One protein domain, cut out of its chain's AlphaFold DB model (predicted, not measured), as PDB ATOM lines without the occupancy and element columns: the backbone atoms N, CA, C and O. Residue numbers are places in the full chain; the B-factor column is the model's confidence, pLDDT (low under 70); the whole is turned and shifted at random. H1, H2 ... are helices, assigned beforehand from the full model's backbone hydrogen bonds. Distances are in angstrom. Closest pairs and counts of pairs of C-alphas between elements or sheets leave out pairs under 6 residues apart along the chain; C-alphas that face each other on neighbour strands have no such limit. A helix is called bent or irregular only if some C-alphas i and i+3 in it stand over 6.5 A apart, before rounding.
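This is residues 2 to 116 of the 166 residues of an uncharacterized protein of Plasmodium falciparum FCH/4 (UniProt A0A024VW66). Two long helices, H1 and the long arm H4b of the bent helix H4, run side by side as a stalk, with a small head at one end made of H2, H3, the short arm H4a and loops. At the other end residues 111 to 116 of H4b stick out. The printed part has 115 residues with four named helices, H1 to H4 in chain order, and no named strand; it is all helix. It is only just loose, close to compact, with a radius of gyration of the C-alphas of 16.4 A and spans of 61 by 23 by 19 A.

H4, residues 74 to 116, was assigned as one helix by its hydrogen bonds but is bent: C-alphas 82 and 85 are 9.0 A apart. Its arms H4a, residues 74 to 82, and H4b, residues 85 to 116, are about perpendicular at 82 degrees. Residues 91 to 106 of H4b touch H1, residues 2 to 22, opposite ways at a shallow tilt of 30 degrees; the closest C-alphas, of Gly 14 and Gly 95, are 4.0 A apart. Residues 85 to 92 of H4b touch residues 48 to 52 of H3, which is residues 48 to 61, at a steep tilt of 69.5 degrees, only just short of perpendicular; the closest C-alphas are Val 48 and Phe 88, 5.5 A. H4a touches H2, residues 26 to 31, with the C-alphas of Ala 27 and Ala 76 closest at 5.2 A. H1 is apart from H3 and H4a. Every O i to N i+4 pair is within hydrogen-bond range in H1, H3 and H4a; in H4b 26 of 28 are, in H2 0 of 2, with 1 of 3 O i to N i+3 pairs.

H4b is 45.1 A long and ends at C-alpha 116, (237.545, 458.981, 410.674). H1 begins at C-alpha 2, (236.717, 465.707, 426.748), and is 30.3 A long; H3 is 19.8 A, H4a 11.6 A and H2 10.1 A. H2 and H4b are irregular: C-alphas 27 and 30 are 8.2 A apart, C-alphas 87 and 90 6.7 A.

The C-alphas of Thr 70 and Ala 116, the two farthest apart, are 61.4 A apart. The printed part has no cut. The link from H1 to H2 is tight; those from H2 to H3, 16 residues, and from H3 to H4, 12 residues, are long. Mean pLDDT of the printed part is 90.7; residues 68 to 70 are under 70.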
ATOM      1  N   ALA A   2     236.912 464.955 427.998       75.31
ATOM      2  CA  ALA A   2     236.717 465.707 426.748       75.31
ATOM      3  C   ALA A   2     235.500 466.659 426.757       75.31
ATOM      4  O   ALA A   2     235.654 467.827 426.425       75.31
ATOM      5  N   ILE A   3     234.331 466.213 427.243       81.81
ATOM      6  CA  ILE A   3     233.110 467.049 427.303       81.81
ATOM      7  C   ILE A   3     233.312 468.299 428.173       81.81
ATOM      8  O   ILE A   3     233.035 469.405 427.729       81.81
ATOM      9  N   LYS A   4     233.885 468.148 429.374       88.38
ATOM     10  CA  LYS A   4     234.165 469.289 430.265       88.38
ATOM     11  C   LYS A   4     235.154 470.284 429.646       88.38
ATOM     12  O   LYS A   4     234.998 471.485 429.813       88.38
ATOM     13  N   ALA A   5     236.170 469.795 428.931       89.88
ATOM     14  CA  ALA A   5     237.129 470.659 428.239       89.88
ATOM     15  C   ALA A   5     236.485 471.395 427.052       89.88
ATOM     16  O   ALA A   5     236.768 472.569 426.829       89.88
ATOM     17  N   ALA A   6     235.589 470.728 426.322       89.62
ATOM     18  CA  ALA A   6     234.793 471.323 425.255       89.62
ATOM     19  C   ALA A   6     233.848 472.417 425.776       89.62
ATOM     20  O   ALA A   6     233.827 473.515 425.223       89.62
ATOM     21  N   GLU A   7     233.111 472.142 426.856       91.50
ATOM     22  CA  GLU A   7     232.247 473.119 427.530       91.50
ATOM     23  C   GLU A   7     233.047 474.338 427.996       91.50
ATOM     24  O   GLU A   7     232.668 475.474 427.710       91.50
ATOM     25  N   GLN A   8     234.200 474.118 428.635       95.31
ATOM     26  CA  GLN A   8     235.063 475.210 429.074       95.31
ATOM     27  C   GLN A   8     235.592 476.029 427.892       95.31
ATOM     28  O   GLN A   8     235.547 477.253 427.933       95.31
ATOM     29  N   ALA A   9     236.016 475.382 426.803       94.81
ATOM     30  CA  ALA A   9     236.506 476.082 425.619       94.81
ATOM     31  C   ALA A   9     235.433 476.969 424.962       94.81
ATOM     32  O   ALA A   9     235.765 478.012 424.397       94.81
ATOM     33  N   VAL A  10     234.158 476.566 425.023       94.25
ATOM     34  CA  VAL A  10     233.020 477.376 424.561       94.25
ATOM     35  C   VAL A  10     232.839 478.608 425.444       94.25
ATOM     36  O   VAL A  10     232.736 479.720 424.924       94.25
ATOM     37  N   ILE A  11     232.859 478.424 426.767       96.81
ATOM     38  CA  ILE A  11     232.756 479.520 427.738       96.81
ATOM     39  C   ILE A  11     233.920 480.505 427.564       96.81
ATOM     40  O   ILE A  11     233.700 481.712 427.472       96.81
ATOM     41  N   ASP A  12     235.149 480.001 427.450       97.69
ATOM     42  CA  ASP A  12     236.354 480.814 427.282       97.69
ATOM     43  C   ASP A  12     236.296 481.645 425.994       97.69
ATOM     44  O   ASP A  12     236.721 482.801 425.978       97.69
ATOM     45  N   ALA A  13     235.749 481.090 424.907       97.69
ATOM     46  CA  ALA A  13     235.562 481.823 423.658       97.69
ATOM     47  C   ALA A  13     234.599 483.010 423.831       97.69
ATOM     48  O   ALA A  13     234.922 484.121 423.404       97.69
ATOM     49  N   GLY A  14     233.462 482.795 424.500       96.69
ATOM     50  CA  GLY A  14     232.492 483.853 424.788       96.69
ATOM     51  C   GLY A  14     233.056 484.940 425.705       96.69
ATOM     52  O   GLY A  14     232.991 486.128 425.381       96.69
ATOM     53  N   VAL A  15     233.702 484.544 426.806       98.44
ATOM     54  CA  VAL A  15     234.357 485.466 427.751       98.44
ATOM     55  C   VAL A  15     235.425 486.309 427.051       98.44
ATOM     56  O   VAL A  15     235.456 487.531 427.207       98.44
ATOM     57  N   ASN A  16     236.282 485.690 426.234       98.31
ATOM     58  CA  ASN A  16     237.325 486.410 425.508       98.31
ATOM     59  C   ASN A  16     236.744 487.424 424.517       98.31
ATOM     60  O   ASN A  16     237.232 488.555 424.446       98.31
ATOM     61  N   ALA A  17     235.688 487.062 423.784       98.12
ATOM     62  CA  ALA A  17     235.029 487.973 422.853       98.12
ATOM     63  C   ALA A  17     234.416 489.185 423.570       98.12
ATOM     64  O   ALA A  17     234.621 490.324 423.139       98.12
ATOM     65  N   VAL A  18     233.759 488.964 424.713       98.12
ATOM     66  CA  VAL A  18     233.240 490.030 425.583       98.12
ATOM     67  C   VAL A  18     234.364 490.955 426.048       98.12
ATOM     68  O   VAL A  18     234.254 492.173 425.902       98.12
ATOM     69  N   ILE A  19     235.477 490.406 426.549       97.88
ATOM     70  CA  ILE A  19     236.632 491.190 427.017       97.88
ATOM     71  C   ILE A  19     237.243 492.024 425.882       97.88
ATOM     72  O   ILE A  19     237.641 493.172 426.088       97.88
ATOM     73  N   VAL A  20     237.335 491.475 424.670       96.69
ATOM     74  CA  VAL A  20     237.826 492.220 423.504       96.69
ATOM     75  C   VAL A  20     236.852 493.332 423.124       96.69
ATOM     76  O   VAL A  20     237.272 494.462 422.869       96.69
ATOM     77  N   LYS A  21     235.548 493.044 423.098       96.19
ATOM     78  CA  LYS A  21     234.528 494.009 422.686       96.19
ATOM     79  C   LYS A  21     234.406 495.157 423.685       96.19
ATOM     80  O   LYS A  21     234.431 496.311 423.263       96.19
ATOM     81  N   ILE A  22     234.360 494.867 424.987       95.31
ATOM     82  CA  ILE A  22     234.169 495.874 426.041       95.31
ATOM     83  C   ILE A  22     235.306 496.902 426.082       95.31
ATOM     84  O   ILE A  22     235.051 498.095 426.221       95.31
ATOM     85  N   LYS A  23     236.553 496.470 425.835       94.44
ATOM     86  CA  LYS A  23     237.736 497.346 425.723       94.44
ATOM     87  C   LYS A  23     237.647 498.366 424.585       94.44
ATOM     88  O   LYS A  23     238.389 499.347 424.590       94.44
ATOM     89  N   ASN A  24     236.785 498.117 423.601       93.25
ATOM     90  CA  ASN A  24     236.599 498.959 422.422       93.25
ATOM     91  C   ASN A  24     235.289 499.760 422.457       93.25
ATOM     92  O   ASN A  24     235.008 500.515 421.527       93.25
ATOM     93  N   VAL A  25     234.483 499.626 423.512       92.56
ATOM     94  CA  VAL A  25     233.272 500.432 423.680       92.56
ATOM     95  C   VAL A  25     233.667 501.868 424.028       92.56
ATOM     96  O   VAL A  25     234.394 502.116 424.990       92.56
ATOM     97  N   SER A  26     233.155 502.839 423.270       91.75
ATOM     98  CA  SER A  26     233.495 504.265 423.419       91.75
ATOM     99  C   SER A  26     233.125 504.855 424.789       91.75
ATOM    100  O   SER A  26     233.759 505.811 425.252       91.75
ATOM    101  N   ALA A  27     232.133 504.267 425.463       90.94
ATOM    102  CA  ALA A  27     231.757 504.607 426.829       90.94
ATOM    103  C   ALA A  27     232.789 504.174 427.888       90.94
ATOM    104  O   ALA A  27     232.836 504.778 428.958       90.94
ATOM    105  N   PHE A  28     233.631 503.175 427.593       91.56
ATOM    106  CA  PHE A  28     234.535 502.524 428.551       91.56
ATOM    107  C   PHE A  28     236.022 502.689 428.193       91.56
ATOM    108  O   PHE A  28     236.861 501.912 428.644       91.56
ATOM    109  N   VAL A  29     236.374 503.710 427.401       88.69
ATOM    110  CA  VAL A  29     237.758 503.969 426.947       88.69
ATOM    111  C   VAL A  29     238.731 504.106 428.122       88.69
ATOM    112  O   VAL A  29     239.831 503.557 428.073       88.69
ATOM    113  N   ASP A  30     238.309 504.759 429.205       88.31
ATOM    114  CA  ASP A  30     239.117 504.936 430.417       88.31
ATOM    115  C   ASP A  30     239.352 503.626 431.195       88.31
ATOM    116  O   ASP A  30     240.258 503.549 432.021       88.31
ATOM    117  N   LEU A  31     238.591 502.568 430.892       91.06
ATOM    118  CA  LEU A  31     238.704 501.237 431.499       91.06
ATOM    119  C   LEU A  31     239.441 500.225 430.602       91.06
ATOM    120  O   LEU A  31     239.532 499.041 430.934       91.06
ATOM    121  N   LYS A  32     239.995 500.656 429.462       90.94
ATOM    122  CA  LYS A  32     240.636 499.764 428.477       90.94
ATOM    123  C   LYS A  32     241.757 498.896 429.068       90.94
ATOM    124  O   LYS A  32     241.904 497.737 428.678       90.94
ATOM    125  N   ASN A  33     242.517 499.451 430.011       91.25
ATOM    126  CA  ASN A  33     243.691 498.810 430.611       91.25
ATOM    127  C   ASN A  33     243.381 498.029 431.896       91.25
ATOM    128  O   ASN A  33     244.299 497.502 432.519       91.25
ATOM    129  N   VAL A  34     242.111 497.938 432.303       92.50
ATOM    130  CA  VAL A  34     241.722 497.113 433.450       92.50
ATOM    131  C   VAL A  34     241.930 495.631 433.119       92.50
ATOM    132  O   VAL A  34     241.674 495.178 431.998       92.50
ATOM    133  N   SER A  35     242.363 494.857 434.114       95.31
ATOM    134  CA  SER A  35     242.451 493.394 434.048       95.31
ATOM    135  C   SER A  35     241.056 492.761 434.056       95.31
ATOM    136  O   SER A  35     240.619 492.193 435.052       95.31
ATOM    137  N   TRP A  36     240.336 492.875 432.935       95.94
ATOM    138  CA  TRP A  36     238.947 492.426 432.776       95.94
ATOM    139  C   TRP A  36     238.707 490.947 433.110       95.94
ATOM    140  O   TRP A  36     237.604 490.594 433.510       95.94
ATOM    141  N   THR A  37     239.737 490.102 433.033       96.69
ATOM    142  CA  THR A  37     239.697 488.691 433.457       96.69
ATOM    143  C   THR A  37     239.364 488.509 434.939       96.69
ATOM    144  O   THR A  37     238.901 487.447 435.332       96.69
ATOM    145  N   ASN A  38     239.575 489.535 435.768       97.19
ATOM    146  CA  ASN A  38     239.232 489.499 437.190       97.19
ATOM    147  C   ASN A  38     237.741 489.775 437.446       97.19
ATOM    148  O   ASN A  38     237.252 489.509 438.539       97.19
ATOM    149  N   PHE A  39     237.031 490.332 436.460       97.38
ATOM    150  CA  PHE A  39     235.654 490.815 436.613       97.38
ATOM    151  C   PHE A  39     234.660 490.082 435.710       97.38
ATOM    152  O   PHE A  39     233.480 490.013 436.042       97.38
ATOM    153  N   ILE A  40     235.123 489.529 434.587       98.00
ATOM    154  CA  ILE A  40     234.295 488.846 433.591       98.00
ATOM    155  C   ILE A  40     234.717 487.382 433.515       98.00
ATOM    156  O   ILE A  40     235.892 487.076 433.318       98.00
ATOM    157  N   ASN A  41     233.749 486.484 433.661       97.38
ATOM    158  CA  ASN A  41     233.945 485.043 433.587       97.38
ATOM    159  C   ASN A  41     232.663 484.346 433.096       97.38
ATOM    160  O   ASN A  41     231.676 484.992 432.738       97.38
ATOM    161  N   GLY A  42     232.677 483.012 433.084       94.88
ATOM    162  CA  GLY A  42     231.583 482.198 432.558       94.88
ATOM    163  C   GLY A  42     230.211 482.419 433.200       94.88
ATOM    164  O   GLY A  42     229.213 482.099 432.566       94.88
ATOM    165  N   SER A  43     230.129 482.978 434.412       95.69
ATOM    166  CA  SER A  43     228.849 483.204 435.091       95.69
ATOM    167  C   SER A  43     228.177 484.534 434.748       95.69
ATOM    168  O   SER A  43     226.999 484.697 435.056       95.69
ATOM    169  N   ASN A  44     228.895 485.494 434.151       96.00
ATOM    170  CA  ASN A  44     228.394 486.863 433.997       96.00
ATOM    171  C   ASN A  44     228.604 487.494 432.612       96.00
ATOM    172  O   ASN A  44     228.063 488.568 432.357       96.00
ATOM    173  N   TYR A  45     229.349 486.846 431.711       95.81
ATOM    174  CA  TYR A  45     229.656 487.394 430.383       95.81
ATOM    175  C   TYR A  45     228.438 487.497 429.446       95.81
ATOM    176  O   TYR A  45     228.440 488.305 428.522       95.81
ATOM    177  N   ASN A  46     227.410 486.682 429.683       92.62
ATOM    178  CA  ASN A  46     226.260 486.469 428.799       92.62
ATOM    179  C   ASN A  46     225.003 487.253 429.216       92.62
ATOM    180  O   ASN A  46     223.899 486.951 428.771       92.62
ATOM    181  N   SER A  47     225.131 488.233 430.111       94.94
ATOM    182  CA  SER A  47     223.993 489.036 430.557       94.94
ATOM    183  C   SER A  47     224.378 490.492 430.732       94.94
ATOM    184  O   SER A  47     225.479 490.814 431.175       94.94
ATOM    185  N   VAL A  48     223.443 491.388 430.417       95.81
ATOM    186  CA  VAL A  48     223.653 492.826 430.612       95.81
ATOM    187  C   VAL A  48     223.905 493.134 432.087       95.81
ATOM    188  O   VAL A  48     224.872 493.823 432.391       95.81
ATOM    189  N   ASP A  49     223.114 492.572 433.003       96.81
ATOM    190  CA  ASP A  49     223.283 492.794 434.445       96.81
ATOM    191  C   ASP A  49     224.623 492.256 434.964       96.81
ATOM    192  O   ASP A  49     225.300 492.906 435.765       96.81
ATOM    193  N   GLY A  50     225.053 491.093 434.464       97.06
ATOM    194  CA  GLY A  50     226.372 490.539 434.755       97.06
ATOM    195  C   GLY A  50     227.495 491.485 434.333       97.06
ATOM    196  O   GLY A  50     228.408 491.749 435.120       97.06
ATOM    197  N   LEU A  51     227.393 492.067 433.135       96.94
ATOM    198  CA  LEU A  51     228.360 493.044 432.640       96.94
ATOM    199  C   LEU A  51     228.280 494.384 433.379       96.94
ATOM    200  O   LEU A  51     229.322 494.959 433.681       96.94
ATOM    201  N   VAL A  52     227.091 494.862 433.751       96.38
ATOM    202  CA  VAL A  52     226.919 496.056 434.596       96.38
ATOM    203  C   VAL A  52     227.659 495.882 435.922       96.38
ATOM    204  O   VAL A  52     228.427 496.761 436.328       96.38
ATOM    205  N   ASN A  53     227.491 494.729 436.571       96.44
ATOM    206  CA  ASN A  53     228.181 494.406 437.818       96.44
ATOM    207  C   ASN A  53     229.698 494.301 437.614       96.44
ATOM    208  O   ASN A  53     230.463 494.848 438.411       96.44
ATOM    209  N   ALA A  54     230.142 493.668 436.526       96.88
ATOM    210  CA  ALA A  54     231.558 493.549 436.190       96.88
ATOM    211  C   ALA A  54     232.215 494.918 435.949       96.88
ATOM    212  O   ALA A  54     233.283 495.191 436.498       96.88
ATOM    213  N   VAL A  55     231.573 495.809 435.184       95.38
ATOM    214  CA  VAL A  55     232.083 497.168 434.953       95.38
ATOM    215  C   VAL A  55     232.068 497.984 436.241       95.38
ATOM    216  O   VAL A  55     233.027 498.699 436.518       95.38
ATOM    217  N   THR A  56     231.037 497.851 437.071       95.00
ATOM    218  CA  THR A  56     230.974 498.541 438.368       95.00
ATOM    219  C   THR A  56     232.113 498.099 439.291       95.00
ATOM    220  O   THR A  56     232.784 498.935 439.898       95.00
ATOM    221  N   ALA A  57     232.397 496.797 439.356       95.62
ATOM    222  CA  ALA A  57     233.527 496.261 440.110       95.62
ATOM    223  C   ALA A  57     234.878 496.731 439.540       95.62
ATOM    224  O   ALA A  57     235.761 497.134 440.301       95.62
ATOM    225  N   ALA A  58     235.014 496.760 438.211       94.88
ATOM    226  CA  ALA A  58     236.186 497.300 437.531       94.88
ATOM    227  C   ALA A  58     236.414 498.779 437.884       94.88
ATOM    228  O   ALA A  58     237.526 499.151 438.249       94.88
ATOM    229  N   ILE A  59     235.366 499.609 437.869       93.06
ATOM    230  CA  ILE A  59     235.424 501.018 438.288       93.06
ATOM    231  C   ILE A  59     235.889 501.129 439.741       93.06
ATOM    232  O   ILE A  59     236.857 501.838 440.017       93.06
ATOM    233  N   ASN A  60     235.276 500.372 440.652       91.94
ATOM    234  CA  ASN A  60     235.641 500.377 442.069       91.94
ATOM    235  C   ASN A  60     237.116 500.001 442.296       91.94
ATOM    236  O   ASN A  60     237.770 500.576 443.167       91.94
ATOM    237  N   SER A  61     237.672 499.101 441.476       92.19
ATOM    238  CA  SER A  61     239.087 498.706 441.552       92.19
ATOM    239  C   SER A  61     240.073 499.829 441.199       92.19
ATOM    240  O   SER A  61     241.229 499.780 441.610       92.19
ATOM    241  N   THR A  62     239.620 500.874 440.496       88.31
ATOM    242  CA  THR A  62     240.430 502.063 440.168       88.31
ATOM    243  C   THR A  62     240.410 503.132 441.269       88.31
ATOM    244  O   THR A  62     241.002 504.197 441.110       88.31
ATOM    245  N   GLY A  63     239.710 502.877 442.383       87.69
ATOM    246  CA  GLY A  63     239.476 503.856 443.452       87.69
ATOM    247  C   GLY A  63     238.354 504.855 443.148       87.69
ATOM    248  O   GLY A  63     238.082 505.741 443.957       87.69
ATOM    249  N   GLN A  64     237.683 504.716 442.003       87.06
ATOM    250  CA  GLN A  64     236.550 505.545 441.595       87.06
ATOM    251  C   GLN A  64     235.222 504.851 441.930       87.06
ATOM    252  O   GLN A  64     235.183 503.640 442.107       87.06
ATOM    253  N   LYS A  65     234.119 505.601 442.028       85.75
ATOM    254  CA  LYS A  65     232.779 505.055 442.317       85.75
ATOM    255  C   LYS A  65     231.734 505.676 441.403       85.75
ATOM    256  O   LYS A  65     231.854 506.844 441.047       85.75
ATOM    257  N   CYS A  66     230.691 504.914 441.082       82.81
ATOM    258  CA  CYS A  66     229.479 505.455 440.475       82.81
ATOM    259  C   CYS A  66     228.407 505.740 441.553       82.81
ATOM    260  O   CYS A  66     228.311 504.972 442.511       82.81
ATOM    261  N   PRO A  67     227.589 506.800 441.400       74.38
ATOM    262  CA  PRO A  67     227.669 507.790 440.333       74.38
ATOM    263  C   PRO A  67     228.784 508.823 440.581       74.38
ATOM    264  O   PRO A  67     228.831 509.470 441.622       74.38
ATOM    265  N   ALA A  68     229.646 509.018 439.585       68.88
ATOM    266  CA  ALA A  68     230.556 510.156 439.501       68.88
ATOM    267  C   ALA A  68     230.270 510.861 438.177       68.88
ATOM    268  O   ALA A  68     230.755 510.436 437.141       68.88
ATOM    269  N   TYR A  69     229.434 511.900 438.177       64.62
ATOM    270  CA  TYR A  69     229.000 512.566 436.938       64.62
ATOM    271  C   TYR A  69     230.071 513.477 436.317       64.62
ATOM    272  O   TYR A  69     229.852 514.065 435.259       64.62
ATOM    273  N   THR A  70     231.232 513.598 436.961       62.69
ATOM    274  CA  THR A  70     232.339 514.457 436.542       62.69
ATOM    275  C   THR A  70     233.652 513.662 436.506       62.69
ATOM    276  O   THR A  70     233.852 512.711 437.261       62.69
ATOM    277  N   GLY A  71     234.558 514.027 435.593       74.19
ATOM    278  CA  GLY A  71     235.862 513.371 435.426       74.19
ATOM    279  C   GLY A  71     235.867 512.160 434.480       74.19
ATOM    280  O   GLY A  71     234.885 511.869 433.802       74.19
ATOM    281  N   LYS A  72     237.011 511.458 434.419       74.94
ATOM    282  CA  LYS A  72     237.301 510.399 433.426       74.94
ATOM    283  C   LYS A  72     236.294 509.244 433.436       74.94
ATOM    284  O   LYS A  72     235.969 508.706 432.390       74.94
ATOM    285  N   ILE A  73     235.734 508.902 434.597       87.12
ATOM    286  CA  ILE A  73     234.804 507.771 434.714       87.12
ATOM    287  C   ILE A  73     233.332 508.142 434.537       87.12
ATOM    288  O   ILE A  73     232.482 507.258 434.434       87.12
ATOM    289  N   GLY A  74     233.008 509.434 434.453       88.50
ATOM    290  CA  GLY A  74     231.613 509.859 434.388       88.50
ATOM    291  C   GLY A  74     230.892 509.403 433.132       88.50
ATOM    292  O   GLY A  74     229.706 509.088 433.193       88.50
ATOM    293  N   ARG A  75     231.623 509.241 432.023       89.06
ATOM    294  CA  ARG A  75     231.087 508.625 430.806       89.06
ATOM    295  C   ARG A  75     230.664 507.176 431.046       89.06
ATOM    296  O   ARG A  75     229.556 506.808 430.670       89.06
ATOM    297  N   ALA A  76     231.517 506.382 431.692       91.12
ATOM    298  CA  ALA A  76     231.230 504.985 431.999       91.12
ATOM    299  C   ALA A  76     230.052 504.863 432.979       91.12
ATOM    300  O   ALA A  76     229.126 504.098 432.721       91.12
ATOM    301  N   CYS A  77     230.030 505.667 434.048       91.81
ATOM    302  CA  CYS A  77     228.920 505.672 435.004       91.81
ATOM    303  C   CYS A  77     227.590 506.091 434.356       91.81
ATOM    304  O   CYS A  77     226.571 505.452 434.605       91.81
ATOM    305  N   ASN A  78     227.593 507.124 433.503       91.19
ATOM    306  CA  ASN A  78     226.399 507.563 432.778       91.19
ATOM    307  C   ASN A  78     225.906 506.486 431.800       91.19
ATOM    308  O   ASN A  78     224.715 506.195 431.764       91.19
ATOM    309  N   ALA A  79     226.816 505.845 431.063       90.06
ATOM    310  CA  ALA A  79     226.479 504.752 430.158       90.06
ATOM    311  C   ALA A  79     225.775 503.594 430.882       90.06
ATOM    312  O   ALA A  79     224.762 503.097 430.394       90.06
ATOM    313  N   ILE A  80     226.271 503.218 432.066       91.62
ATOM    314  CA  ILE A  80     225.660 502.185 432.909       91.62
ATOM    315  C   ILE A  80     224.265 502.613 433.380       91.62
ATOM    316  O   ILE A  80     223.324 501.836 433.262       91.62
ATOM    317  N   SER A  81     224.115 503.835 433.900       90.38
ATOM    318  CA  SER A  81     222.860 504.277 434.522       90.38
ATOM    319  C   SER A  81     221.766 504.646 433.520       90.38
ATOM    320  O   SER A  81     220.587 504.520 433.830       90.38
ATOM    321  N   ALA A  82     222.143 505.163 432.347       89.12
ATOM    322  CA  ALA A  82     221.202 505.714 431.377       89.12
ATOM    323  C   ALA A  82     220.793 504.703 430.298       89.12
ATOM    324  O   ALA A  82     219.665 504.761 429.818       89.12
ATOM    325  N   ASN A  83     221.699 503.811 429.875       90.00
ATOM    326  CA  ASN A  83     221.429 502.892 428.767       90.00
ATOM    327  C   ASN A  83     222.319 501.635 428.791       90.00
ATOM    328  O   ASN A  83     222.993 501.325 427.805       90.00
ATOM    329  N   SER A  84     222.332 500.900 429.906       91.94
ATOM    330  CA  SER A  84     223.102 499.653 430.035       91.94
ATOM    331  C   SER A  84     222.832 498.682 428.880       91.94
ATOM    332  O   SER A  84     223.777 498.184 428.271       91.94
ATOM    333  N   ASN A  85     221.567 498.479 428.501       93.00
ATOM    334  CA  ASN A  85     221.192 497.588 427.399       93.00
ATOM    335  C   ASN A  85     221.802 498.010 426.058       93.00
ATOM    336  O   ASN A  85     222.293 497.157 425.323       93.00
ATOM    337  N   GLY A  86     221.812 499.304 425.732       92.62
ATOM    338  CA  GLY A  86     222.398 499.785 424.479       92.62
ATOM    339  C   GLY A  86     223.914 499.598 424.413       92.62
ATOM    340  O   GLY A  86     224.453 499.297 423.349       92.62
ATOM    341  N   TRP A  87     224.606 499.730 425.546       94.06
ATOM    342  CA  TRP A  87     226.061 499.579 425.608       94.06
ATOM    343  C   TRP A  87     226.514 498.125 425.728       94.06
ATOM    344  O   TRP A  87     227.510 497.744 425.112       94.06
ATOM    345  N   PHE A  88     225.794 497.313 426.500       95.69
ATOM    346  CA  PHE A  88     226.160 495.926 426.774       95.69
ATOM    347  C   PHE A  88     225.483 494.920 425.853       95.69
ATOM    348  O   PHE A  88     226.056 493.858 425.647       95.69
ATOM    349  N   GLY A  89     224.341 495.234 425.240       94.88
ATOM    350  CA  GLY A  89     223.665 494.343 424.291       94.88
ATOM    351  C   GLY A  89     224.606 493.841 423.190       94.88
ATOM    352  O   GLY A  89     224.826 492.636 423.101       94.88
ATOM    353  N   PRO A  90     225.286 494.731 422.437       95.88
ATOM    354  CA  PRO A  90     226.260 494.318 421.423       95.88
ATOM    355  C   PRO A  90     227.483 493.571 421.978       95.88
ATOM    356  O   PRO A  90     228.178 492.884 421.230       95.88
ATOM    357  N   VAL A  91     227.797 493.746 423.266       97.12
ATOM    358  CA  VAL A  91     228.897 493.045 423.943       97.12
ATOM    359  C   VAL A  91     228.479 491.614 424.278       97.12
ATOM    360  O   VAL A  91     229.227 490.692 423.967       97.12
ATOM    361  N   VAL A  92     227.276 491.434 424.831       96.62
ATOM    362  CA  VAL A  92     226.670 490.120 425.090       96.62
ATOM    363  C   VAL A  92     226.514 489.350 423.781       96.62
ATOM    364  O   VAL A  92     227.003 488.231 423.688       96.62
ATOM    365  N   THR A  93     225.966 489.978 422.734       94.56
ATOM    366  CA  THR A  93     225.820 489.348 421.411       94.56
ATOM    367  C   THR A  93     227.155 488.855 420.859       94.56
ATOM    368  O   THR A  93     227.234 487.731 420.377       94.56
ATOM    369  N   ALA A  94     228.230 489.643 420.977       95.31
ATOM    370  CA  ALA A  94     229.556 489.204 420.538       95.31
ATOM    371  C   ALA A  94     230.073 487.994 421.342       95.31
ATOM    372  O   ALA A  94     230.741 487.122 420.785       95.31
ATOM    373  N   GLY A  95     229.767 487.937 422.642       93.50
ATOM    374  CA  GLY A  95     230.043 486.777 423.489       93.50
ATOM    375  C   GLY A  95     229.284 485.533 423.040       93.50
ATOM    376  O   GLY A  95     229.893 484.479 422.852       93.50
ATOM    377  N   ASP A  96     227.979 485.666 422.815       93.56
ATOM    378  CA  ASP A  96     227.106 484.573 422.386       93.56
ATOM    379  C   ASP A  96     227.498 484.045 421.003       93.56
ATOM    380  O   ASP A  96     227.611 482.836 420.805       93.56
ATOM    381  N   GLU A  97     227.777 484.933 420.045       93.25
ATOM    382  CA  GLU A  97     228.237 484.562 418.704       93.25
ATOM    383  C   GLU A  97     229.557 483.785 418.750       93.25
ATOM    384  O   GLU A  97     229.694 482.753 418.088       93.25
ATOM    385  N   ALA A  98     230.516 484.228 419.566       96.25
ATOM    386  CA  ALA A  98     231.791 483.535 419.727       96.25
ATOM    387  C   ALA A  98     231.627 482.166 420.405       96.25
ATOM    388  O   ALA A  98     232.235 481.185 419.966       96.25
ATOM    389  N   ALA A  99     230.783 482.078 421.437       92.94
ATOM    390  CA  ALA A  99     230.461 480.820 422.101       92.94
ATOM    391  C   ALA A  99     229.775 479.840 421.132       92.94
ATOM    392  O   ALA A  99     230.196 478.686 421.017       92.94
ATOM    393  N   MET A 100     228.785 480.298 420.358       92.88
ATOM    394  CA  MET A 100     228.096 479.488 419.346       92.88
ATOM    395  C   MET A 100     229.041 479.017 418.238       92.88
ATOM    396  O   MET A 100     229.035 477.834 417.886       92.88
ATOM    397  N   ALA A 101     229.892 479.903 417.715       93.69
ATOM    398  CA  ALA A 101     230.886 479.546 416.705       93.69
ATOM    399  C   ALA A 101     231.859 478.483 417.235       93.69
ATOM    400  O   ALA A 101     232.166 477.503 416.545       93.69
ATOM    401  N   LYS A 102     232.302 478.622 418.491       95.62
ATOM    402  CA  LYS A 102     233.168 477.627 419.122       95.62
ATOM    403  C   LYS A 102     232.446 476.298 419.325       95.62
ATOM    404  O   LYS A 102     233.013 475.262 418.978       95.62
ATOM    405  N   ALA A 103     231.202 476.311 419.794       90.62
ATOM    406  CA  ALA A 103     230.396 475.105 419.975       90.62
ATOM    407  C   ALA A 103     230.197 474.347 418.650       90.62
ATOM    408  O   ALA A 103     230.368 473.127 418.602       90.62
ATOM    409  N   ALA A 104     229.927 475.065 417.556       89.44
ATOM    410  CA  ALA A 104     229.827 474.481 416.222       89.44
ATOM    411  C   ALA A 104     231.149 473.827 415.780       89.44
ATOM    412  O   ALA A 104     231.141 472.695 415.297       89.44
ATOM    413  N   SER A 105     232.287 474.497 416.004       90.69
ATOM    414  CA  SER A 105     233.614 473.956 415.664       90.69
ATOM    415  C   SER A 105     233.962 472.684 416.447       90.69
ATOM    416  O   SER A 105     234.489 471.726 415.879       90.69
ATOM    417  N   VAL A 106     233.617 472.640 417.738       90.50
ATOM    418  CA  VAL A 106     233.828 471.467 418.593       90.50
ATOM    419  C   VAL A 106     232.972 470.303 418.101       90.50
ATOM    420  O   VAL A 106     233.492 469.213 417.885       90.50
ATOM    421  N   LYS A 107     231.684 470.543 417.830       85.81
ATOM    422  CA  LYS A 107     230.777 469.514 417.302       85.81
ATOM    423  C   LYS A 107     231.245 468.967 415.950       85.81
ATOM    424  O   LYS A 107     231.182 467.762 415.729       85.81
ATOM    425  N   ALA A 108     231.718 469.833 415.056       84.88
ATOM    426  CA  ALA A 108     232.256 469.419 413.762       84.88
ATOM    427  C   ALA A 108     233.520 468.558 413.913       84.88
ATOM    428  O   ALA A 108     233.663 467.560 413.213       84.88
ATOM    429  N   THR A 109     234.401 468.906 414.855       84.38
ATOM    430  CA  THR A 109     235.616 468.129 415.149       84.38
ATOM    431  C   THR A 109     235.273 466.742 415.695       84.38
ATOM    432  O   THR A 109     235.808 465.749 415.214       84.38
ATOM    433  N   GLU A 110     234.328 466.650 416.634       81.94
ATOM    434  CA  GLU A 110     233.854 465.368 417.173       81.94
ATOM    435  C   GLU A 110     233.225 464.484 416.083       81.94
ATOM    436  O   GLU A 110     233.554 463.305 415.968       81.94
ATOM    437  N   LEU A 111     232.381 465.052 415.211       74.44
ATOM    438  CA  LEU A 111     231.821 464.323 414.064       74.44
ATOM    439  C   LEU A 111     232.910 463.865 413.078       74.44
ATOM    440  O   LEU A 111     232.852 462.748 412.559       74.44
ATOM    441  N   GLY A 112     233.920 464.703 412.832       76.50
ATOM    442  CA  GLY A 112     235.091 464.353 412.028       76.50
ATOM    443  C   GLY A 112     235.874 463.177 412.615       76.50
ATOM    444  O   GLY A 112     236.226 462.248 411.894       76.50
ATOM    445  N   ASN A 113     236.075 463.161 413.932       76.19
ATOM    446  CA  ASN A 113     236.764 462.066 414.612       76.19
ATOM    447  C   ASN A 113     235.969 460.758 414.524       76.19
ATOM    448  O   ASN A 113     236.522 459.735 414.128       76.19
ATOM    449  N   VAL A 114     234.659 460.795 414.788       74.31
ATOM    450  CA  VAL A 114     233.790 459.608 414.687       74.31
ATOM    451  C   VAL A 114     233.768 459.047 413.263       74.31
ATOM    452  O   VAL A 114     233.815 457.831 413.067       74.31
ATOM    453  N   THR A 115     233.707 459.912 412.247       70.62
ATOM    454  CA  THR A 115     233.733 459.473 410.842       70.62
ATOM    455  C   THR A 115     235.094 458.904 410.439       70.62
ATOM    456  O   THR A 115     235.140 457.879 409.753       70.62
ATOM    457  N   ALA A 116     236.198 459.496 410.904       71.50
ATOM    458  CA  ALA A 116     237.545 458.981 410.674       71.50
ATOM    459  C   ALA A 116     237.756 457.604 411.329       71.50
ATOM    460  O   ALA A 116     238.217 456.671 410.666       71.50
TER     461      ALA A 116